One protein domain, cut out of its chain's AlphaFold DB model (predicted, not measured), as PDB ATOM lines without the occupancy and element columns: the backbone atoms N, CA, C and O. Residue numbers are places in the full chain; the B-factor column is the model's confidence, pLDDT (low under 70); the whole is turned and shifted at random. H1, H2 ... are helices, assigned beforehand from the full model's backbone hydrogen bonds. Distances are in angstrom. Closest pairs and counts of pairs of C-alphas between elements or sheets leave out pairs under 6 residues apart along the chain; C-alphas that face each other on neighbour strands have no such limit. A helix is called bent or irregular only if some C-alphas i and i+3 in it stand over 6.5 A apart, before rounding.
ATOM      1  N   GLU A 121     -42.260  22.328   8.064       87.50
ATOM      2  CA  GLU A 121     -42.142  23.592   7.326       87.50
ATOM      3  C   GLU A 121     -42.438  24.793   8.228       87.50
ATOM      4  O   GLU A 121     -41.670  25.751   8.242       87.50
ATOM      5  N   ASN A 122     -43.477  24.716   9.063       90.69
ATOM      6  CA  ASN A 122     -43.800  25.774  10.022       90.69
ATOM      7  C   ASN A 122     -42.709  25.955  11.089       90.69
ATOM      8  O   ASN A 122     -42.409  27.085  11.480       90.69
ATOM      9  N   LYS A 123     -42.093  24.861  11.559       94.00
ATOM     10  CA  LYS A 123     -40.960  24.925  12.500       94.00
ATOM     11  C   LYS A 123     -39.714  25.528  11.861       94.00
ATOM     12  O   LYS A 123     -39.016  26.292  12.513       94.00
ATOM     13  N   ILE A 124     -39.430  25.199  10.604       92.50
ATOM     14  CA  ILE A 124     -38.331  25.831   9.868       92.50
ATOM     15  C   ILE A 124     -38.645  27.317   9.684       92.50
ATOM     16  O   ILE A 124     -37.814  28.158  10.014       92.50
ATOM     17  N   GLN A 125     -39.863  27.650   9.257       92.31
ATOM     18  CA  GLN A 125     -40.287  29.024   8.999       92.31
ATOM     19  C   GLN A 125     -40.232  29.918  10.247       92.31
ATOM     20  O   GLN A 125     -39.894  31.095  10.139       92.31
ATOM     21  N   SER A 126     -40.519  29.380  11.434       93.62
ATOM     22  CA  SER A 126     -40.399  30.130  12.692       93.62
ATOM     23  C   SER A 126     -38.948  30.397  13.107       93.62
ATOM     24  O   SER A 126     -38.681  31.353  13.833       93.62
ATOM     25  N   ILE A 127     -37.996  29.588  12.634       92.44
ATOM     26  CA  ILE A 127     -36.562  29.837  12.824       92.44
ATOM     27  C   ILE A 127     -36.058  30.823  11.764       92.44
ATOM     28  O   ILE A 127     -35.334  31.769  12.084       92.44
ATOM     29  N   THR A 128     -36.450  30.637  10.499       93.00
ATOM     30  CA  THR A 128     -36.010  31.525   9.414       93.00
ATOM     31  C   THR A 128     -36.580  32.932   9.569       93.00
ATOM     32  O   THR A 128     -35.887  33.911   9.281       93.00
ATOM     33  N   ASN A 129     -37.815  33.053  10.067       91.44
ATOM     34  CA  ASN A 129     -38.574  34.302  10.131       91.44
ATOM     35  C   ASN A 129     -38.625  35.019   8.770       91.44
ATOM     36  O   ASN A 129     -38.509  36.238   8.689       91.44
ATOM     37  N   GLY A 130     -38.746  34.247   7.683       87.50
ATOM     38  CA  GLY A 130     -38.793  34.766   6.312       87.50
ATOM     39  C   GLY A 130     -37.437  35.115   5.689       87.50
ATOM     40  O   GLY A 130     -37.401  35.470   4.515       87.50
ATOM     41  N   ARG A 131     -36.329  34.985   6.431       92.19
ATOM     42  CA  ARG A 131     -34.968  35.147   5.894       92.19
ATOM     43  C   ARG A 131     -34.541  33.941   5.069       92.19
ATOM     44  O   ARG A 131     -34.967  32.811   5.320       92.19
ATOM     45  N   ALA A 132     -33.643  34.171   4.119       90.12
ATOM     46  CA  ALA A 132     -33.033  33.093   3.353       90.12
ATOM     47  C   ALA A 132     -31.980  32.341   4.196       90.12
ATOM     48  O   ALA A 132     -31.372  32.899   5.109       90.12
ATOM     49  N   TYR A 133     -31.725  31.060   3.895       88.31
ATOM     50  CA  TYR A 133     -30.817  30.220   4.701       88.31
ATOM     51  C   TYR A 133     -29.382  30.774   4.778       88.31
ATOM     52  O   TYR A 133     -28.681  30.580   5.771       88.31
ATOM     53  N   ASN A 134     -28.926  31.470   3.736       89.69
ATOM     54  CA  ASN A 134     -27.612  32.111   3.688       89.69
ATOM     55  C   ASN A 134     -27.474  33.295   4.663       89.69
ATOM     56  O   ASN A 134     -26.342  33.650   4.992       89.69
ATOM     57  N   GLU A 135     -28.580  33.863   5.143       91.19
ATOM     58  CA  GLU A 135     -28.628  34.977   6.102       91.19
ATOM     59  C   GLU A 135     -28.714  34.503   7.561       91.19
ATOM     60  O   GLU A 135     -28.558  35.298   8.488       91.19
ATOM     61  N   LEU A 136     -28.952  33.208   7.784       92.31
ATOM     62  CA  LEU A 136     -29.069  32.630   9.122       92.31
ATOM     63  C   LEU A 136     -27.701  32.470   9.779       92.31
ATOM     64  O   LEU A 136     -26.695  32.242   9.107       92.31
ATOM     65  N   THR A 137     -27.651  32.536  11.101       93.00
ATOM     66  CA  THR A 137     -26.456  32.239  11.901       93.00
ATOM     67  C   THR A 137     -26.143  30.738  11.916       93.00
ATOM     68  O   THR A 137     -26.959  29.906  11.525       93.00
ATOM     69  N   GLY A 138     -24.936  30.365  12.361       91.81
ATOM     70  CA  GLY A 138     -24.568  28.953  12.522       91.81
ATOM     71  C   GLY A 138     -25.494  28.209  13.490       91.81
ATOM     72  O   GLY A 138     -25.940  27.112  13.175       91.81
ATOM     73  N   GLU A 139     -25.853  28.841  14.608       94.56
ATOM     74  CA  GLU A 139     -26.758  28.272  15.615       94.56
ATOM     75  C   GLU A 139     -28.178  28.058  15.074       94.56
ATOM     76  O   GLU A 139     -28.820  27.048  15.360       94.56
ATOM     77  N   GLU A 140     -28.683  29.002  14.277       95.06
ATOM     78  CA  GLU A 140     -29.986  28.870  13.620       95.06
ATOM     79  C   GLU A 140     -29.977  27.732  12.595       95.06
ATOM     80  O   GLU A 140     -30.905  26.924  12.567       95.06
ATOM     81  N   LEU A 141     -28.905  27.610  11.804       92.94
ATOM     82  CA  LEU A 141     -28.739  26.500  10.866       92.94
ATOM     83  C   LEU A 141     -28.663  25.151  11.591       92.94
ATOM     84  O   LEU A 141     -29.304  24.202  11.152       92.94
ATOM     85  N   GLU A 142     -27.950  25.058  12.716       94.69
ATOM     86  CA  GLU A 142     -27.866  23.824  13.512       94.69
ATOM     87  C   GLU A 142     -29.229  23.367  14.044       94.69
ATOM     88  O   GLU A 142     -29.520  22.169  14.028       94.69
ATOM     89  N   LYS A 143     -30.105  24.305  14.423       95.31
ATOM     90  CA  LYS A 143     -31.493  24.001  14.812       95.31
ATOM     91  C   LYS A 143     -32.338  23.497  13.637       95.31
ATOM     92  O   LYS A 143     -33.236  22.684  13.845       95.31
ATOM     93  N   ILE A 144     -32.050  23.952  12.416       93.38
ATOM     94  CA  ILE A 144     -32.779  23.561  11.200       93.38
ATOM     95  C   ILE A 144     -32.325  22.194  10.671       93.38
ATOM     96  O   ILE A 144     -33.170  21.434  10.212       93.38
ATOM     97  N   ILE A 145     -31.038  21.834  10.770       92.62
ATOM     98  CA  ILE A 145     -30.477  20.572  10.235       92.62
ATOM     99  C   ILE A 145     -31.334  19.319  10.513       92.62
ATOM    100  O   ILE A 145     -31.599  18.584   9.560       92.62
ATOM    101  N   PRO A 146     -31.770  19.016  11.753       93.62
ATOM    102  CA  PRO A 146     -32.568  17.815  12.001       93.62
ATOM    103  C   PRO A 146     -33.946  17.867  11.325       93.62
ATOM    104  O   PRO A 146     -34.412  16.841  10.837       93.62
ATOM    105  N   LEU A 147     -34.568  19.050  11.251       92.00
ATOM    106  CA  LEU A 147     -35.860  19.258  10.590       92.00
ATOM    107  C   LEU A 147     -35.727  19.118   9.069       92.00
ATOM    108  O   LEU A 147     -36.530  18.445   8.431       92.00
ATOM    109  N   ASP A 148     -34.678  19.718   8.509       86.94
ATOM    110  CA  ASP A 148     -34.345  19.701   7.083       86.94
ATOM    111  C   ASP A 148     -34.002  18.282   6.608       86.94
ATOM    112  O   ASP A 148     -34.394  17.870   5.522       86.94
ATOM    113  N   LYS A 149     -33.341  17.484   7.459       88.38
ATOM    114  CA  LYS A 149     -33.078  16.061   7.208       88.38
ATOM    115  C   LYS A 149     -34.361  15.227   7.179       88.38
ATOM    116  O   LYS A 149     -34.511  14.366   6.316       88.38
ATOM    117  N   GLU A 150     -35.275  15.457   8.121       85.88
ATOM    118  CA  GLU A 150     -36.563  14.756   8.147       85.88
ATOM    119  C   GLU A 150     -37.411  15.127   6.921       85.88
ATOM    120  O   GLU A 150     -37.983  14.257   6.270       85.88
ATOM    121  N   LEU A 151     -37.414  16.407   6.545       83.44
ATOM    122  CA  LEU A 151     -38.101  16.897   5.354       83.44
ATOM    123  C   LEU A 151     -37.465  16.366   4.056       83.44
ATOM    124  O   LEU A 151     -38.179  15.967   3.138       83.44
ATOM    125  N   SER A 152     -36.133  16.275   4.008       79.69
ATOM    126  CA  SER A 152     -35.374  15.642   2.924       79.69
ATOM    127  C   SER A 152     -35.756  14.179   2.728       79.69
ATOM    128  O   SER A 152     -35.992  13.769   1.595       79.69
ATOM    129  N   ALA A 153     -35.918  13.409   3.806       76.38
ATOM    130  CA  ALA A 153     -36.356  12.017   3.721       76.38
ATOM    131  C   ALA A 153     -37.790  11.865   3.175       76.38
ATOM    132  O   ALA A 153     -38.087  10.871   2.518       76.38
ATOM    133  N   LEU A 154     -38.669  12.847   3.415       71.75
ATOM    134  CA  LEU A 154     -40.039  12.853   2.887       71.75
ATOM    135  C   LEU A 154     -40.107  13.217   1.394       71.75
ATOM    136  O   LEU A 154     -41.004  12.747   0.697       71.75
ATOM    137  N   TYR A 155     -39.193  14.061   0.901       65.00
ATOM    138  CA  TYR A 155     -39.255  14.624  -0.458       65.00
ATOM    139  C   TYR A 155     -38.093  14.253  -1.381       65.00
ATOM    140  O   TYR A 155     -38.070  14.709  -2.524       65.00
ATOM    141  N   ASN A 156     -37.120  13.472  -0.910       68.06
ATOM    142  CA  ASN A 156     -35.823  13.299  -1.570       68.06
ATOM    143  C   ASN A 156     -35.171  14.652  -1.939       68.06
ATOM    144  O   ASN A 156     -34.557  14.795  -2.996       68.06
ATOM    145  N   THR A 157     -35.331  15.669  -1.084       70.75
ATOM    146  CA  THR A 157     -34.735  17.004  -1.272       70.75
ATOM    147  C   THR A 157     -33.354  17.097  -0.624       70.75
ATOM    148  O   THR A 157     -32.893  16.173   0.039       70.75
ATOM    149  N   THR A 158     -32.642  18.202  -0.836       73.19
ATOM    150  CA  THR A 158     -31.288  18.413  -0.306       73.19
ATOM    151  C   THR A 158     -31.288  18.958   1.124       73.19
ATOM    152  O   THR A 158     -32.040  19.881   1.428       73.19
ATOM    153  N   GLU A 159     -30.369  18.465   1.966       88.38
ATOM    154  CA  GLU A 159     -30.092  18.953   3.334       88.38
ATOM    155  C   GLU A 159     -29.377  20.328   3.306       88.38
ATOM    156  O   GLU A 159     -28.188  20.470   3.611       88.38
ATOM    157  N   THR A 160     -30.095  21.361   2.873       87.06
ATOM    158  CA  THR A 160     -29.577  22.699   2.555       87.06
ATOM    159  C   THR A 160     -28.877  23.364   3.741       87.06
ATOM    160  O   THR A 160     -27.773  23.897   3.581       87.06
ATOM    161  N   ALA A 161     -29.458  23.304   4.947       87.81
ATOM    162  CA  ALA A 161     -28.856  23.925   6.134       87.81
ATOM    163  C   ALA A 161     -27.480  23.331   6.459       87.81
ATOM    164  O   ALA A 161     -26.530  24.055   6.774       87.81
ATOM    165  N   LYS A 162     -27.352  22.008   6.321       91.88
ATOM    166  CA  LYS A 162     -26.100  21.288   6.554       91.88
ATOM    167  C   LYS A 162     -25.032  21.694   5.548       91.88
ATOM    168  O   LYS A 162     -23.903  21.961   5.956       91.88
ATOM    169  N   HIS A 163     -25.368  21.770   4.262       89.56
ATOM    170  CA  HIS A 163     -24.406  22.151   3.226       89.56
ATOM    171  C   HIS A 163     -23.892  23.583   3.404       89.56
ATOM    172  O   HIS A 163     -22.689  23.817   3.285       89.56
ATOM    173  N   ILE A 164     -24.766  24.525   3.767       87.44
ATOM    174  CA  ILE A 164     -24.361  25.908   4.053       87.44
ATOM    175  C   ILE A 164     -23.421  25.954   5.259       87.44
ATOM    176  O   ILE A 164     -22.360  26.580   5.195       87.44
ATOM    177  N   LEU A 165     -23.771  25.266   6.349       89.94
ATOM    178  CA  LEU A 165     -22.939  25.235   7.550       89.94
ATOM    179  C   LEU A 165     -21.567  24.598   7.276       89.94
ATOM    180  O   LEU A 165     -20.546  25.118   7.725       89.94
ATOM    181  N   GLN A 166     -21.526  23.509   6.506       89.00
ATOM    182  CA  GLN A 166     -20.283  22.868   6.071       89.00
ATOM    183  C   GLN A 166     -19.430  23.802   5.206       89.00
ATOM    184  O   GLN A 166     -18.233  23.929   5.462       89.00
ATOM    185  N   GLY A 167     -20.032  24.501   4.240       89.44
ATOM    186  CA  GLY A 167     -19.328  25.475   3.403       89.44
ATOM    187  C   GLY A 167     -18.715  26.617   4.216       89.44
ATOM    188  O   GLY A 167     -17.562  26.984   4.001       89.44
ATOM    189  N   ARG A 168     -19.436  27.132   5.221       90.12
ATOM    190  CA  ARG A 168     -18.905  28.153   6.141       90.12
ATOM    191  C   ARG A 168     -17.730  27.637   6.969       90.12
ATOM    192  O   ARG A 168     -16.720  28.328   7.067       90.12
ATOM    193  N   LYS A 169     -17.836  26.423   7.523       89.31
ATOM    194  CA  LYS A 169     -16.737  25.776   8.267       89.31
ATOM    195  C   LYS A 169     -15.501  25.605   7.382       89.31
ATOM    196  O   LYS A 169     -14.401  25.947   7.805       89.31
ATOM    197  N   PHE A 170     -15.692  25.158   6.143       88.81
ATOM    198  CA  PHE A 170     -14.614  25.017   5.170       88.81
ATOM    199  C   PHE A 170     -13.933  26.358   4.858       88.81
ATOM    200  O   PHE A 170     -12.709  26.449   4.918       88.81
ATOM    201  N   ASN A 171     -14.707  27.413   4.585       88.50
ATOM    202  CA  ASN A 171     -14.158  28.740   4.294       88.50
ATOM    203  C   ASN A 171     -13.372  29.310   5.478       88.50
ATOM    204  O   ASN A 171     -12.264  29.806   5.290       88.50
ATOM    205  N   HIS A 172     -13.900  29.179   6.697       90.25
ATOM    206  CA  HIS A 172     -13.200  29.620   7.900       90.25
ATOM    207  C   HIS A 172     -11.856  28.900   8.077       90.25
ATOM    208  O   HIS A 172     -10.842  29.525   8.378       90.25
TER     209      HIS A 172
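What this domain is: This is residues 121 to 172 of the 235 residues of an uncharacterized protein of Brachyspira hampsonii (UniProt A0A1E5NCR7). Three helices fold back and forth in a zigzag, with the long, kinked H2 in the middle and H1 and H3 packed on different sides of it. H1 runs back along H2 at a small angle, while H3 stands at a steeper angle to H2, packs on it with residues 160 to 165 and runs on away from it with its later residues, to His 172. The printed part has 52 residues with three named helices, in the order H1, H2, H3, and no named strand, and its class is all helix. It is compact, with a radius of gyration of the C-alphas of 10.6 A, and its C-alphas span 32 by 23 by 14 A along the three main axes.

Where its parts are: The printed part begins with H1, residues 121 to 128, which measures 10.2 A from first to last C-alpha; C-alpha 121 is at (-42.142, 23.592, 7.326). Residues 129 to 137 follow as a short link of 9 residues, in which residues 133 to 135 are a helical run without a name. H2 takes residues 138 to 155, from Gly 138 to Tyr 155, and is the longest helix with 18 residues. It measures 24.3 A from C-alpha 138 at (-24.568, 28.953, 12.522) to C-alpha 155 at (-39.255, 14.624, -0.458). H2 has a kink of 41 degrees near residue 147. It is also irregular, but only just: C-alphas 143 and 146 are 6.9 A apart, and its line is a rough one. Residues 156 to 159 are a tight link of 4 residues. H3 takes residues 160 to 172 and measures 18.6 A from Thr 160 to His 172, where C-alpha 172 is at (-13.200, 29.620, 7.900).

How they stand to each other: H2 touches both other helices. H1 and H2 touch with 8 pairs of C-alphas within 8 A, and H2 takes part with residues 140 to 148 alone. The closest C-alphas of these two helices are those of Ile 124 and Ile 144, 6.1 A apart. H1 and H2 run opposite ways at a shallow tilt of 19 degrees, and their centres are 10.1 A apart; they form a helical hairpin. H2 and H3 touch with 12 pairs of C-alphas within 8 A, and H3 takes part with residues 160 to 165 alone. Their closest C-alphas are those of Leu 141 and Ala 161, 5.4 A apart. These two run opposite ways at a steep tilt of 39 degrees, with 13.4 A from centre to centre, and form a second helical hairpin. H1 and H3 are apart, with no C-alpha of the one within 8 A of the other. In H1 and H3 every O i to N i+4 pair is within hydrogen-bond range; in H2 it is 12 of 14 pairs.

The domain as a whole: The two C-alphas farthest apart are those of Leu 154 and His 172, 32.0 A. From the first printed C-alpha, Glu 121, to the last, His 172, it is 29.6 A. The printed residues run from 121 to 172 without a gap, within a full chain of 235 residues. The link from H1 to H2 is short, the link from H2 to H3 is tight, and there is no long link. The mean pLDDT of the printed part is 88.2. Confidence is low, under 70, at residues 155 to 156, of which Tyr 155 belongs to H2. The mean pLDDT is 92 for H1, 87 for H2 and 89 for H3.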